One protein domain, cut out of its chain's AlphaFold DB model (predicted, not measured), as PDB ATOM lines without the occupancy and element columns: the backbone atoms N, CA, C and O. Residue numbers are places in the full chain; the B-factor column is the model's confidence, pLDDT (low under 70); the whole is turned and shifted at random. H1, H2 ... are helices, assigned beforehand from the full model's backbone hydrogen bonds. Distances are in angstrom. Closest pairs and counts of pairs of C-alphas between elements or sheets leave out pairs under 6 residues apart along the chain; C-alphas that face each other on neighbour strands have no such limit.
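Overview. This is residues 2 to 115 of the 115 residues of an uncharacterized protein of Streptomyces sp. CWH03 (UniProt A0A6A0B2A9). Short helices H1 to H5, set at differing angles, make a body that leads through H6 into a long tail, residues 94 to 115, which folds back once and makes the length. The 114 printed residues hold six named helices, H1 to H6 in order, and no named strand: all helix, though under half lie in named elements. It is only just loose, close to compact, with a radius of gyration of the C-alphas of 16.1 A and spans of 52 by 29 by 23 A.

Along the chain. After residues 2 to 18, find C-alpha 19 at (159.058, 123.820, 274.032); from there H1, residues 19 to 30, runs 16.6 A. Next come H2, residues 34 to 40, H3, 56 to 64, H4, 68 to 78, 15.4 A long, H5, 82 to 86, and H6, 90 to 93, ending at C-alpha 93 (171.075, 130.096, 272.630).

Arrangement. H1, with residues 23 to 27 alone, touches H2, about perpendicular at 83 degrees; their closest C-alphas, Ala 27 and Thr 34, are 5.2 A apart. H4 touches H5, closest at C-alphas 71 and 82, 5.1 A. H3 and H6 only just touch, with 3 pairs of C-alphas within 8 A, closest 64 and 90, 4.6 A. In H1 to H5 every O i to N i+4 pair is within hydrogen-bond range; H6 is too short for one.

Size, cuts and confidence. The farthest C-alphas, Gly 31 and Gly 115, are 55.1 A apart. The printed part has no cut; the link H2 to H3 is long. Look for pLDDT under 70 at residues 2, 49 to 56 and 95 to 115.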
ATOM      1  N   THR A   2     148.834 124.955 292.586       60.47
ATOM      2  CA  THR A   2     148.479 124.113 291.437       60.47
ATOM      3  C   THR A   2     149.433 122.934 291.433       60.47
ATOM      4  O   THR A   2     150.639 123.119 291.406       60.47
ATOM      5  N   HIS A   3     148.887 121.736 291.603       76.62
ATOM      6  CA  HIS A   3     149.679 120.521 291.737       76.62
ATOM      7  C   HIS A   3     149.831 119.887 290.359       76.62
ATOM      8  O   HIS A   3     148.813 119.639 289.701       76.62
ATOM      9  N   ALA A   4     151.069 119.615 289.949       85.69
ATOM     10  CA  ALA A   4     151.349 118.883 288.724       85.69
ATOM     11  C   ALA A   4     150.678 117.499 288.769       85.69
ATOM     12  O   ALA A   4     150.565 116.873 289.831       85.69
ATOM     13  N   ARG A   5     150.240 117.006 287.608       90.81
ATOM     14  CA  ARG A   5     149.769 115.630 287.384       90.81
ATOM     15  C   ARG A   5     150.543 114.979 286.242       90.81
ATOM     16  O   ARG A   5     151.003 115.665 285.332       90.81
ATOM     17  N   THR A   6     150.677 113.657 286.276       94.88
ATOM     18  CA  THR A   6     151.218 112.904 285.141       94.88
ATOM     19  C   THR A   6     150.214 112.891 284.000       94.88
ATOM     20  O   THR A   6     149.022 112.669 284.226       94.88
ATOM     21  N   LEU A   7     150.690 113.098 282.776       93.06
ATOM     22  CA  LEU A   7     149.855 112.993 281.589       93.06
ATOM     23  C   LEU A   7     149.488 111.525 281.325       93.06
ATOM     24  O   LEU A   7     150.326 110.642 281.525       93.06
ATOM     25  N   PRO A   8     148.260 111.248 280.855       91.50
ATOM     26  CA  PRO A   8     147.806 109.881 280.598       91.50
ATOM     27  C   PRO A   8     148.519 109.237 279.399       91.50
ATOM     28  O   PRO A   8     148.620 108.017 279.320       91.50
ATOM     29  N   ILE A   9     149.034 110.053 278.475       90.81
ATOM     30  CA  ILE A   9     149.839 109.626 277.331       90.81
ATOM     31  C   ILE A   9     151.126 110.445 277.353       90.81
ATOM     32  O   ILE A   9     151.080 111.674 277.419       90.81
ATOM     33  N   ARG A  10     152.272 109.764 277.292       88.44
ATOM     34  CA  ARG A  10     153.585 110.406 277.190       88.44
ATOM     35  C   ARG A  10     153.967 110.532 275.722       88.44
ATOM     36  O   ARG A  10     153.946 109.544 274.992       88.44
ATOM     37  N   LEU A  11     154.317 111.744 275.306       94.31
ATOM     38  CA  LEU A  11     154.828 112.039 273.973       94.31
ATOM     39  C   LEU A  11     156.276 112.503 274.118       94.31
ATOM     40  O   LEU A  11     156.534 113.544 274.719       94.31
ATOM     41  N   ALA A  12     157.216 111.718 273.596       95.44
ATOM     42  CA  ALA A  12     158.618 112.104 273.607       95.44
ATOM     43  C   ALA A  12     158.843 113.298 272.654       95.44
ATOM     44  O   ALA A  12     158.355 113.247 271.520       95.44
ATOM     45  N   PRO A  13     159.563 114.348 273.085       97.06
ATOM     46  CA  PRO A  13     159.924 115.459 272.219       97.06
ATOM     47  C   PRO A  13     160.886 114.998 271.130       97.06
ATOM     48  O   PRO A  13     161.694 114.082 271.326       97.06
ATOM     49  N   GLN A  14     160.812 115.657 269.983       96.38
ATOM     50  CA  GLN A  14     161.753 115.452 268.895       96.38
ATOM     51  C   GLN A  14     163.093 116.142 269.200       96.38
ATOM     52  O   GLN A  14     163.140 117.155 269.907       96.38
ATOM     53  N   PRO A  15     164.218 115.637 268.663       92.31
ATOM     54  CA  PRO A  15     165.503 116.311 268.795       92.31
ATOM     55  C   PRO A  15     165.444 117.751 268.268       92.31
ATOM     56  O   PRO A  15     165.074 117.991 267.122       92.31
ATOM     57  N   GLY A  16     165.832 118.714 269.104       91.38
ATOM     58  CA  GLY A  16     165.879 120.131 268.737       91.38
ATOM     59  C   GLY A  16     164.535 120.864 268.773       91.38
ATOM     60  O   GLY A  16     164.552 122.085 268.589       91.38
ATOM     61  N   GLU A  17     163.435 120.157 269.045       96.19
ATOM     62  CA  GLU A  17     162.078 120.701 269.133       96.19
ATOM     63  C   GLU A  17     161.990 121.856 270.139       96.19
ATOM     64  O   GLU A  17     162.646 121.844 271.184       96.19
ATOM     65  N   ALA A  18     161.198 122.869 269.799       95.06
ATOM     66  CA  ALA A  18     160.914 123.981 270.691       95.06
ATOM     67  C   ALA A  18     159.853 123.585 271.729       95.06
ATOM     68  O   ALA A  18     158.990 122.741 271.475       95.06
ATOM     69  N   LEU A  19     159.926 124.187 272.915       95.62
ATOM     70  CA  LEU A  19     159.058 123.820 274.032       95.62
ATOM     71  C   LEU A  19     157.563 124.053 273.751       95.62
ATOM     72  O   LEU A  19     156.737 123.211 274.099       95.62
ATOM     73  N   ASP A  20     157.225 125.154 273.086       93.25
ATOM     74  CA  ASP A  20     155.868 125.483 272.635       93.25
ATOM     75  C   ASP A  20     155.338 124.495 271.591       93.25
ATOM     76  O   ASP A  20     154.242 123.962 271.766       93.25
ATOM     77  N   SER A  21     156.142 124.181 270.571       94.81
ATOM     78  CA  SER A  21     155.822 123.167 269.555       94.81
ATOM     79  C   SER A  21     155.480 121.821 270.194       94.81
ATOM     80  O   SER A  21     154.468 121.198 269.870       94.81
ATOM     81  N   TRP A  22     156.295 121.376 271.149       97.31
ATOM     82  CA  TRP A  22     156.050 120.107 271.823       97.31
ATOM     83  C   TRP A  22     154.774 120.136 272.676       97.31
ATOM     84  O   TRP A  22     154.011 119.168 272.682       97.31
ATOM     85  N   TRP A  23     154.489 121.241 273.370       95.81
ATOM     86  CA  TRP A  23     153.238 121.372 274.120       95.81
ATOM     87  C   TRP A  23     152.002 121.359 273.224       95.81
ATOM     88  O   TRP A  23     151.002 120.745 273.596       95.81
ATOM     89  N   GLU A  24     152.064 121.982 272.049       94.88
ATOM     90  CA  GLU A  24     150.998 121.905 271.048       94.88
ATOM     91  C   GLU A  24     150.794 120.468 270.557       94.88
ATOM     92  O   GLU A  24     149.657 120.002 270.471       94.88
ATOM     93  N   ALA A  25     151.875 119.721 270.320       96.56
ATOM     94  CA  ALA A  25     151.795 118.314 269.931       96.56
ATOM     95  C   ALA A  25     151.172 117.438 271.035       96.56
ATOM     96  O   ALA A  25     150.333 116.574 270.755       96.56
ATOM     97  N   VAL A  26     151.530 117.681 272.302       96.12
ATOM     98  CA  VAL A  26     150.915 117.022 273.466       96.12
ATOM     99  C   VAL A  26     149.424 117.357 273.552       96.12
ATOM    100  O   VAL A  26     148.604 116.450 273.698       96.12
ATOM    101  N   ALA A  27     149.062 118.636 273.431       94.19
ATOM    102  CA  ALA A  27     147.678 119.101 273.474       94.19
ATOM    103  C   ALA A  27     146.840 118.468 272.355       94.19
ATOM    104  O   ALA A  27     145.783 117.891 272.616       94.19
ATOM    105  N   HIS A  28     147.369 118.468 271.129       95.38
ATOM    106  CA  HIS A  28     146.752 117.819 269.979       95.38
ATOM    107  C   HIS A  28     146.532 116.320 270.223       95.38
ATOM    108  O   HIS A  28     145.442 115.806 269.975       95.38
ATOM    109  N   ARG A  29     147.532 115.616 270.772       95.19
ATOM    110  CA  ARG A  29     147.435 114.180 271.073       95.19
ATOM    111  C   ARG A  29     146.395 113.859 272.146       95.19
ATOM    112  O   ARG A  29     145.801 112.783 272.102       95.19
ATOM    113  N   LEU A  30     146.204 114.756 273.109       94.00
ATOM    114  CA  LEU A  30     145.230 114.605 274.190       94.00
ATOM    115  C   LEU A  30     143.834 115.127 273.819       94.00
ATOM    116  O   LEU A  30     142.889 114.885 274.566       94.00
ATOM    117  N   GLY A  31     143.689 115.817 272.683       93.69
ATOM    118  CA  GLY A  31     142.435 116.462 272.293       93.69
ATOM    119  C   GLY A  31     142.066 117.644 273.196       93.69
ATOM    120  O   GLY A  31     140.884 117.896 273.416       93.69
ATOM    121  N   THR A  32     143.061 118.342 273.750       91.81
ATOM    122  CA  THR A  32     142.881 119.467 274.683       91.81
ATOM    123  C   THR A  32     143.551 120.736 274.161       91.81
ATOM    124  O   THR A  32     144.270 120.704 273.164       91.81
ATOM    125  N   GLY A  33     143.354 121.870 274.841       90.50
ATOM    126  CA  GLY A  33     144.136 123.076 274.572       90.50
ATOM    127  C   GLY A  33     145.520 123.035 275.232       90.50
ATOM    128  O   GLY A  33     145.718 122.363 276.248       90.50
ATOM    129  N   THR A  34     146.474 123.811 274.708       90.38
ATOM    130  CA  THR A  34     147.815 123.973 275.306       90.38
ATOM    131  C   THR A  34     147.742 124.497 276.746       90.38
ATOM    132  O   THR A  34     148.477 124.035 277.613       90.38
ATOM    133  N   GLY A  35     146.797 125.396 277.050       89.50
ATOM    134  CA  GLY A  35     146.568 125.884 278.415       89.50
ATOM    135  C   GLY A  35     146.191 124.774 279.405       89.50
ATOM    136  O   GLY A  35     146.696 124.762 280.527       89.50
ATOM    137  N   ASP A  36     145.373 123.801 278.990       90.69
ATOM    138  CA  ASP A  36     144.989 122.659 279.834       90.69
ATOM    139  C   ASP A  36     146.185 121.750 280.138       90.69
ATOM    140  O   ASP A  36     146.336 121.257 281.261       90.69
ATOM    141  N   VAL A  37     147.068 121.566 279.150       92.56
ATOM    142  CA  VAL A  37     148.326 120.825 279.309       92.56
ATOM    143  C   VAL A  37     149.223 121.518 280.333       92.56
ATOM    144  O   VAL A  37     149.674 120.881 281.285       92.56
ATOM    145  N   LEU A  38     149.420 122.831 280.204       92.88
ATOM    146  CA  LEU A  38     150.260 123.613 281.115       92.88
ATOM    147  C   LEU A  38     149.702 123.659 282.544       92.88
ATOM    148  O   LEU A  38     150.458 123.521 283.508       92.88
ATOM    149  N   VAL A  39     148.380 123.785 282.704       92.25
ATOM    150  CA  VAL A  39     147.721 123.671 284.018       92.25
ATOM    151  C   VAL A  39     147.924 122.277 284.609       92.25
ATOM    152  O   VAL A  39     148.184 122.147 285.807       92.25
ATOM    153  N   SER A  40     147.841 121.229 283.786       92.50
ATOM    154  CA  SER A  40     148.051 119.845 284.226       92.50
ATOM    155  C   SER A  40     149.493 119.584 284.656       92.50
ATOM    156  O   SER A  40     149.709 118.852 285.617       92.50
ATOM    157  N   MET A  41     150.472 120.220 284.010       93.56
ATOM    158  CA  MET A  41     151.883 120.181 284.416       93.56
ATOM    159  C   MET A  41     152.195 121.072 285.628       93.56
ATOM    160  O   MET A  41     153.309 121.041 286.133       93.56
ATOM    161  N   GLY A  42     151.238 121.867 286.116       93.00
ATOM    162  CA  GLY A  42     151.463 122.798 287.223       93.00
ATOM    163  C   GLY A  42     152.187 124.092 286.837       93.00
ATOM    164  O   GLY A  42     152.541 124.862 287.723       93.00
ATOM    165  N   LEU A  43     152.369 124.356 285.539       91.56
ATOM    166  CA  LEU A  43     153.037 125.559 285.022       91.56
ATOM    167  C   LEU A  43     152.122 126.786 285.014       91.56
ATOM    168  O   LEU A  43     152.592 127.921 285.030       91.56
ATOM    169  N   LEU A  44     150.809 126.560 284.998       89.81
ATOM    170  CA  LEU A  44     149.796 127.604 285.067       89.81
ATOM    171  C   LEU A  44     148.792 127.328 286.185       89.81
ATOM    172  O   LEU A  44     148.497 126.180 286.519       89.81
ATOM    173  N   ALA A  45     148.213 128.395 286.740       84.19
ATOM    174  CA  ALA A  45     147.197 128.283 287.778       84.19
ATOM    175  C   ALA A  45     145.888 127.681 287.236       84.19
ATOM    176  O   ALA A  45     145.455 127.987 286.125       84.19
ATOM    177  N   ARG A  46     145.189 126.867 288.038       77.25
ATOM    178  CA  ARG A  46     143.852 126.364 287.659       77.25
ATOM    179  C   ARG A  46     142.903 127.532 287.366       77.25
ATOM    180  O   ARG A  46     142.861 128.488 288.131       77.25
ATOM    181  N   GLY A  47     142.143 127.434 286.275       70.31
ATOM    182  CA  GLY A  47     141.245 128.499 285.804       70.31
ATOM    183  C   GLY A  47     141.866 129.454 284.776       70.31
ATOM    184  O   GLY A  47     141.122 130.184 284.129       70.31
ATOM    185  N   SER A  48     143.186 129.398 284.557       70.50
ATOM    186  CA  SER A  48     143.873 130.167 283.502       70.50
ATOM    187  C   SER A  48     143.790 129.540 282.099       70.50
ATOM    188  O   SER A  48     144.149 130.189 281.128       70.50
ATOM    189  N   ALA A  49     143.277 128.309 281.977       60.75
ATOM    190  CA  ALA A  49     143.148 127.577 280.708       60.75
ATOM    191  C   ALA A  49     141.904 127.949 279.864       60.75
ATOM    192  O   ALA A  49     141.665 127.370 278.808       60.75
ATOM    193  N   ARG A  50     141.074 128.892 280.331       58.66
ATOM    194  CA  ARG A  50     139.849 129.361 279.646       58.66
ATOM    195  C   ARG A  50     140.234 130.174 278.386       58.66
ATOM    196  O   ARG A  50     141.333 130.710 278.388       58.66
ATOM    197  N   PRO A  51     139.392 130.326 277.332       49.78
ATOM    198  CA  PRO A  51     139.832 130.635 275.962       49.78
ATOM    199  C   PRO A  51     140.298 132.082 275.739       49.78
ATOM    200  O   PRO A  51     140.401 132.533 274.601       49.78
ATOM    201  N   ALA A  52     140.588 132.824 276.810       48.50
ATOM    202  CA  ALA A  52     141.495 133.947 276.684       48.50
ATOM    203  C   ALA A  52     142.834 133.401 276.153       48.50
ATOM    204  O   ALA A  52     143.224 132.295 276.539       48.50
ATOM    205  N   PRO A  53     143.535 134.129 275.270       53.22
ATOM    206  CA  PRO A  53     144.887 133.750 274.897       53.22
ATOM    207  C   PRO A  53     145.654 133.517 276.193       53.22
ATOM    208  O   PRO A  53     145.649 134.392 277.064       53.22
ATOM    209  N   VAL A  54     146.234 132.324 276.346       57.22
ATOM    210  CA  VAL A  54     147.201 132.055 277.412       57.22
ATOM    211  C   VAL A  54     148.122 133.265 277.431       57.22
ATOM    212  O   VAL A  54     148.621 133.611 276.357       57.22
ATOM    213  N   ASP A  55     148.238 133.957 278.571       62.06
ATOM    214  CA  ASP A  55     148.953 135.235 278.640       62.06
ATOM    215  C   ASP A  55     150.276 135.082 277.888       62.06
ATOM    216  O   ASP A  55     151.143 134.290 278.279       62.06
ATOM    217  N   SER A  56     150.375 135.764 276.744       65.94
ATOM    218  CA  SER A  56     151.458 135.561 275.789       65.94
ATOM    219  C   SER A  56     152.806 135.863 276.439       65.94
ATOM    220  O   SER A  56     153.820 135.281 276.052       65.94
ATOM    221  N   GLY A  57     152.814 136.689 277.492       76.69
ATOM    222  CA  GLY A  57     153.982 136.948 278.319       76.69
ATOM    223  C   GLY A  57     154.431 135.746 279.153       76.69
ATOM    224  O   GLY A  57     155.632 135.526 279.289       76.69
ATOM    225  N   ILE A  58     153.513 134.940 279.693       81.25
ATOM    226  CA  ILE A  58     153.871 133.753 280.486       81.25
ATOM    227  C   ILE A  58     154.417 132.653 279.578       81.25
ATOM    228  O   ILE A  58     155.482 132.111 279.864       81.25
ATOM    229  N   LEU A  59     153.739 132.368 278.461       83.00
ATOM    230  CA  LEU A  59     154.239 131.413 277.464       83.00
ATOM    231  C   LEU A  59     155.626 131.819 276.958       83.00
ATOM    232  O   LEU A  59     156.543 131.002 276.968       83.00
ATOM    233  N   SER A  60     155.796 133.095 276.595       85.06
ATOM    234  CA  SER A  60     157.083 133.633 276.148       85.06
ATOM    235  C   SER A  60     158.186 133.437 277.192       85.06
ATOM    236  O   SER A  60     159.278 132.984 276.851       85.06
ATOM    237  N   ARG A  61     157.904 133.683 278.481       87.50
ATOM    238  CA  ARG A  61     158.872 133.444 279.564       87.50
ATOM    239  C   ARG A  61     159.270 131.978 279.668       87.50
ATOM    240  O   ARG A  61     160.462 131.700 279.685       87.50
ATOM    241  N   LEU A  62     158.301 131.064 279.682       91.00
ATOM    242  CA  LEU A  62     158.581 129.635 279.840       91.00
ATOM    243  C   LEU A  62     159.351 129.057 278.640       91.00
ATOM    244  O   LEU A  62     160.277 128.272 278.823       91.00
ATOM    245  N   VAL A  63     159.007 129.467 277.414       92.12
ATOM    246  CA  VAL A  63     159.742 129.073 276.198       92.12
ATOM    247  C   VAL A  63     161.136 129.702 276.169       92.12
ATOM    248  O   VAL A  63     162.069 129.119 275.619       92.12
ATOM    249  N   THR A  64     161.317 130.870 276.787       91.06
ATOM    250  CA  THR A  64     162.625 131.523 276.876       91.06
ATOM    251  C   THR A  64     163.536 130.818 277.870       91.06
ATOM    252  O   THR A  64     164.635 130.405 277.507       91.06
ATOM    253  N   LEU A  65     163.096 130.663 279.116       92.38
ATOM    254  CA  LEU A  65     163.893 130.105 280.200       92.38
ATOM    255  C   LEU A  65     162.971 129.480 281.247       92.38
ATOM    256  O   LEU A  65     162.035 130.118 281.723       92.38
ATOM    257  N   LEU A  66     163.298 128.254 281.644       94.50
ATOM    258  CA  LEU A  66     162.656 127.575 282.762       94.50
ATOM    259  C   LEU A  66     163.568 127.606 283.979       94.50
ATOM    260  O   LEU A  66     164.785 127.445 283.843       94.50
ATOM    261  N   ASP A  67     162.972 127.741 285.156       95.06
ATOM    262  CA  ASP A  67     163.658 127.404 286.401       95.06
ATOM    263  C   ASP A  67     163.700 125.876 286.624       95.06
ATOM    264  O   ASP A  67     163.128 125.083 285.864       95.06
ATOM    265  N   ALA A  68     164.430 125.453 287.659       94.88
ATOM    266  CA  ALA A  68     164.620 124.038 287.972       94.88
ATOM    267  C   ALA A  68     163.311 123.335 288.371       94.88
ATOM    268  O   ALA A  68     163.103 122.179 287.994       94.88
ATOM    269  N   ASP A  69     162.418 124.023 289.085       95.19
ATOM    270  CA  ASP A  69     161.152 123.456 289.555       95.19
ATOM    271  C   ASP A  69     160.179 123.258 288.388       95.19
ATOM    272  O   ASP A  69     159.517 122.224 288.291       95.19
ATOM    273  N   GLN A  70     160.138 124.200 287.447       95.81
ATOM    274  CA  GLN A  70     159.356 124.097 286.218       95.81
ATOM    275  C   GLN A  70     159.852 122.951 285.331       95.81
ATOM    276  O   GLN A  70     159.048 122.149 284.845       95.81
ATOM    277  N   ALA A  71     161.170 122.828 285.142       96.69
ATOM    278  CA  ALA A  71     161.749 121.726 284.376       96.69
ATOM    279  C   ALA A  71     161.484 120.365 285.046       96.69
ATOM    280  O   ALA A  71     161.139 119.394 284.365       96.69
ATOM    281  N   ALA A  72     161.579 120.297 286.377       96.25
ATOM    282  CA  ALA A  72     161.245 119.104 287.149       96.25
ATOM    283  C   ALA A  72     159.754 118.746 287.040       96.25
ATOM    284  O   ALA A  72     159.423 117.575 286.847       96.25
ATOM    285  N   ALA A  73     158.858 119.734 287.094       96.31
ATOM    286  CA  ALA A  73     157.422 119.527 286.939       96.31
ATOM    287  C   ALA A  73     157.079 118.956 285.554       96.31
ATOM    288  O   ALA A  73     156.381 117.946 285.463       96.31
ATOM    289  N   ILE A  74     157.641 119.527 284.479       96.31
ATOM    290  CA  ILE A  74     157.480 119.010 283.108       96.31
ATOM    291  C   ILE A  74     158.011 117.578 283.007       96.31
ATOM    292  O   ILE A  74     157.339 116.698 282.458       96.31
ATOM    293  N   SER A  75     159.200 117.336 283.563       96.25
ATOM    294  CA  SER A  75     159.845 116.026 283.538       96.25
ATOM    295  C   SER A  75     158.988 114.960 284.207       96.25
ATOM    296  O   SER A  75     158.677 113.926 283.609       96.25
ATOM    297  N   TRP A  76     158.517 115.247 285.417       96.38
ATOM    298  CA  TRP A  76     157.657 114.347 286.168       96.38
ATOM    299  C   TRP A  76     156.322 114.108 285.443       96.38
ATOM    300  O   TRP A  76     155.894 112.959 285.268       96.38
ATOM    301  N   SER A  77     155.701 115.175 284.930       96.38
ATOM    302  CA  SER A  77     154.400 115.105 284.270       96.38
ATOM    303  C   SER A  77     154.417 114.332 282.953       96.38
ATOM    304  O   SER A  77     153.498 113.554 282.695       96.38
ATOM    305  N   ALA A  78     155.435 114.522 282.114       94.62
ATOM    306  CA  ALA A  78     155.401 114.083 280.718       94.62
ATOM    307  C   ALA A  78     156.549 113.152 280.314       94.62
ATOM    308  O   ALA A  78     156.398 112.391 279.360       94.62
ATOM    309  N   GLY A  79     157.644 113.108 281.077       94.62
ATOM    310  CA  GLY A  79     158.724 112.131 280.916       94.62
ATOM    311  C   GLY A  79     160.078 112.622 280.382       94.62
ATOM    312  O   GLY A  79     161.055 111.941 280.688       94.62
ATOM    313  N   PRO A  80     160.220 113.736 279.628       96.94
ATOM    314  CA  PRO A  80     161.546 114.224 279.235       96.94
ATOM    315  C   PRO A  80     162.422 114.505 280.456       96.94
ATOM    316  O   PRO A  80     161.920 114.923 281.493       96.94
ATOM    317  N   THR A  81     163.732 114.311 280.361       97.06
ATOM    318  CA  THR A  81     164.645 114.695 281.453       97.06
ATOM    319  C   THR A  81     164.702 116.222 281.605       97.06
ATOM    320  O   THR A  81     164.548 116.922 280.603       97.06
ATOM    321  N   PRO A  82     164.999 116.778 282.797       96.75
ATOM    322  CA  PRO A  82     165.124 118.230 282.966       96.75
ATOM    323  C   PRO A  82     166.125 118.868 281.991       96.75
ATOM    324  O   PRO A  82     165.871 119.938 281.446       96.75
ATOM    325  N   ALA A  83     167.226 118.172 281.687       95.88
ATOM    326  CA  ALA A  83     168.206 118.616 280.698       95.88
ATOM    327  C   ALA A  83     167.616 118.715 279.280       95.88
ATOM    328  O   ALA A  83     167.877 119.689 278.579       95.88
ATOM    329  N   GLN A  84     166.794 117.742 278.864       97.12
ATOM    330  CA  GLN A  84     166.075 117.818 277.587       97.12
ATOM    331  C   GLN A  84     165.093 118.988 277.577       97.12
ATOM    332  O   GLN A  84     165.061 119.721 276.598       97.12
ATOM    333  N   VAL A  85     164.354 119.203 278.668       97.00
ATOM    334  CA  VAL A  85     163.402 120.318 278.772       97.00
ATOM    335  C   VAL A  85     164.124 121.670 278.653       97.00
ATOM    336  O   VAL A  85     163.713 122.508 277.856       97.00
ATOM    337  N   HIS A  86     165.243 121.876 279.358       96.38
ATOM    338  CA  HIS A  86     166.053 123.093 279.201       96.38
ATOM    339  C   HIS A  86     166.626 123.241 277.785       96.38
ATOM    340  O   HIS A  86     166.711 124.347 277.262       96.38
ATOM    341  N   ALA A  87     166.982 122.140 277.121       95.12
ATOM    342  CA  ALA A  87     167.464 122.173 275.743       95.12
ATOM    343  C   ALA A  87     166.376 122.527 274.711       95.12
ATOM    344  O   ALA A  87     166.710 122.726 273.544       95.12
ATOM    345  N   MET A  88     165.103 122.604 275.107       96.69
ATOM    346  CA  MET A  88     163.980 123.014 274.255       96.69
ATOM    347  C   MET A  88     163.633 124.506 274.409       96.69
ATOM    348  O   MET A  88     162.787 125.010 273.670       96.69
ATOM    349  N   THR A  89     164.275 125.219 275.345       95.31
ATOM    350  CA  THR A  89     164.064 126.659 275.558       95.31
ATOM    351  C   THR A  89     165.029 127.511 274.729       95.31
ATOM    352  O   THR A  89     166.060 127.033 274.243       95.31
ATOM    353  N   LEU A  90     164.732 128.807 274.592       90.81
ATOM    354  CA  LEU A  90     165.632 129.756 273.928       90.81
ATOM    355  C   LEU A  90     166.919 130.014 274.720       90.81
ATOM    356  O   LEU A  90     167.918 130.383 274.113       90.81
ATOM    357  N   ALA A  91     166.940 129.762 276.032       89.00
ATOM    358  CA  ALA A  91     168.129 129.901 276.875       89.00
ATOM    359  C   ALA A  91     169.300 129.033 276.395       89.00
ATOM    360  O   ALA A  91     170.456 129.371 276.631       89.00
ATOM    361  N   ARG A  92     169.038 127.957 275.639       85.56
ATOM    362  CA  ARG A  92     170.108 127.193 274.978       85.56
ATOM    363  C   ARG A  92     170.930 128.042 274.002       85.56
ATOM    364  O   ARG A  92     172.034 127.647 273.647       85.56
ATOM    365  N   TYR A  93     170.396 129.157 273.519       83.44
ATOM    366  CA  TYR A  93     171.075 130.096 272.630       83.44
ATOM    367  C   TYR A  93     171.673 131.297 273.373       83.44
ATOM    368  O   TYR A  93     172.255 132.167 272.730       83.44
ATOM    369  N   ASP A  94     171.567 131.352 274.704       79.44
ATOM    370  CA  ASP A  94     172.156 132.431 275.492       79.44
ATOM    371  C   ASP A  94     173.685 132.471 275.322       79.44
ATOM    372  O   ASP A  94     174.352 131.436 275.245       79.44
ATOM    373  N   GLY A  95     174.237 133.676 275.167       67.62
ATOM    374  CA  GLY A  95     175.659 133.896 274.876       67.62
ATOM    375  C   GLY A  95     176.159 133.357 273.525       67.62
ATOM    376  O   GLY A  95     177.333 133.537 273.194       67.62
ATOM    377  N   ARG A  96     175.306 132.720 272.710       69.19
ATOM    378  CA  ARG A  96     175.640 132.348 271.329       69.19
ATOM    379  C   ARG A  96     175.331 133.554 270.449       69.19
ATOM    380  O   ARG A  96     174.188 133.981 270.337       69.19
ATOM    381  N   ALA A  97     176.379 134.167 269.901       55.28
ATOM    382  CA  ALA A  97     176.289 135.399 269.124       55.28
ATOM    383  C   ALA A  97     175.210 135.292 268.030       55.28
ATOM    384  O   ALA A  97     175.349 134.434 267.158       55.28
ATOM    385  N   HIS A  98     174.185 136.175 268.056       65.25
ATOM    386  CA  HIS A  98     173.108 136.234 267.053       65.25
ATOM    387  C   HIS A  98     172.804 137.648 266.412       65.25
ATOM    388  O   HIS A  98     172.469 138.594 267.106       65.25
ATOM    389  N   VAL A  99     172.960 137.760 265.082       61.28
ATOM    390  CA  VAL A  99     172.763 138.744 263.959       61.28
ATOM    391  C   VAL A  99     171.478 138.839 263.134       61.28
ATOM    392  O   VAL A  99     171.528 138.483 261.979       61.28
ATOM    393  N   VAL A 100     170.292 139.220 263.571       58.09
ATOM    394  CA  VAL A 100     169.113 139.071 262.671       58.09
ATOM    395  C   VAL A 100     169.158 139.931 261.366       58.09
ATOM    396  O   VAL A 100     168.906 141.130 261.431       58.09
ATOM    397  N   ASP A 101     169.409 139.346 260.171       64.75
ATOM    398  CA  ASP A 101     169.232 139.994 258.848       64.75
ATOM    399  C   ASP A 101     167.746 140.204 258.517       64.75
ATOM    400  O   ASP A 101     166.998 139.312 258.086       64.75
ATOM    401  N   ALA A 102     167.343 141.463 258.681       51.09
ATOM    402  CA  ALA A 102     165.974 141.935 258.554       51.09
ATOM    403  C   ALA A 102     165.479 142.133 257.111       51.09
ATOM    404  O   ALA A 102     164.269 142.181 256.895       51.09
ATOM    405  N   ARG A 103     166.347 142.205 256.094       67.75
ATOM    406  CA  ARG A 103     165.875 142.252 254.694       67.75
ATOM    407  C   ARG A 103     165.514 140.863 254.176       67.75
ATOM    408  O   ARG A 103     164.695 140.744 253.267       67.75
ATOM    409  N   ARG A 104     166.095 139.819 254.774       47.75
ATOM    410  CA  ARG A 104     165.943 138.412 254.369       47.75
ATOM    411  C   ARG A 104     165.107 137.553 255.332       47.75
ATOM    412  O   ARG A 104     164.877 136.388 255.023       47.75
ATOM    413  N   ARG A 105     164.630 138.120 256.452       51.09
ATOM    414  CA  ARG A 105     163.884 137.451 257.548       51.09
ATOM    415  C   ARG A 105     164.679 136.327 258.235       51.09
ATOM    416  O   ARG A 105     164.237 135.179 258.250       51.09
ATOM    417  N   ARG A 106     165.860 136.637 258.784       51.34
ATOM    418  CA  ARG A 106     166.759 135.642 259.409       51.34
ATOM    419  C   ARG A 106     167.441 136.137 260.674       51.34
ATOM    420  O   ARG A 106     167.627 137.325 260.790       51.34
ATOM    421  N   VAL A 107     167.860 135.210 261.545       60.47
ATOM    422  CA  VAL A 107     168.814 135.365 262.668       60.47
ATOM    423  C   VAL A 107     170.247 135.065 262.158       60.47
ATOM    424  O   VAL A 107     170.425 134.029 261.532       60.47
ATOM    425  N   GLU A 108     171.262 135.905 262.382       63.31
ATOM    426  CA  GLU A 108     172.709 135.679 262.036       63.31
ATOM    427  C   GLU A 108     173.569 135.626 263.310       63.31
ATOM    428  O   GLU A 108     173.013 135.165 264.287       63.31
ATOM    429  N   ALA A 109     174.822 136.134 263.394       59.84
ATOM    430  CA  ALA A 109     175.673 136.219 264.611       59.84
ATOM    431  C   ALA A 109     176.304 137.599 264.918       59.84
ATOM    432  O   ALA A 109     176.807 138.245 264.008       59.84
ATOM    433  N   LEU A 110     176.323 138.051 266.185       60.69
ATOM    434  CA  LEU A 110     176.986 139.306 266.597       60.69
ATOM    435  C   LEU A 110     178.499 139.096 266.791       60.69
ATOM    436  O   LEU A 110     178.922 138.521 267.790       60.69
ATOM    437  N   SER A 111     179.331 139.586 265.869       55.91
ATOM    438  CA  SER A 111     180.785 139.645 266.085       55.91
ATOM    439  C   SER A 111     181.123 140.728 267.110       55.91
ATOM    440  O   SER A 111     181.052 141.915 266.800       55.91
ATOM    441  N   VAL A 112     181.542 140.329 268.311       55.09
ATOM    442  CA  VAL A 112     182.225 141.221 269.258       55.09
ATOM    443  C   VAL A 112     183.718 140.902 269.186       55.09
ATOM    444  O   VAL A 112     184.143 139.834 269.619       55.09
ATOM    445  N   SER A 113     184.519 141.800 268.603       44.41
ATOM    446  CA  SER A 113     185.974 141.778 268.810       44.41
ATOM    447  C   SER A 113     186.252 142.249 270.233       44.41
ATOM    448  O   SER A 113     185.887 143.366 270.589       44.41
ATOM    449  N   LEU A 114     186.860 141.384 271.041       48.91
ATOM    450  CA  LEU A 114     187.401 141.736 272.351       48.91
ATOM    451  C   LEU A 114     188.637 142.625 272.137       48.91
ATOM    452  O   LEU A 114     189.605 142.176 271.523       48.91
ATOM    453  N   GLY A 115     188.571 143.871 272.607       46.53
ATOM    454  CA  GLY A 115     189.696 144.796 272.752       46.53
ATOM    455  C   GLY A 115     189.839 145.206 274.206       46.53
ATOM    456  O   GLY A 115     188.783 145.310 274.872       46.53
TER     457      GLY A 115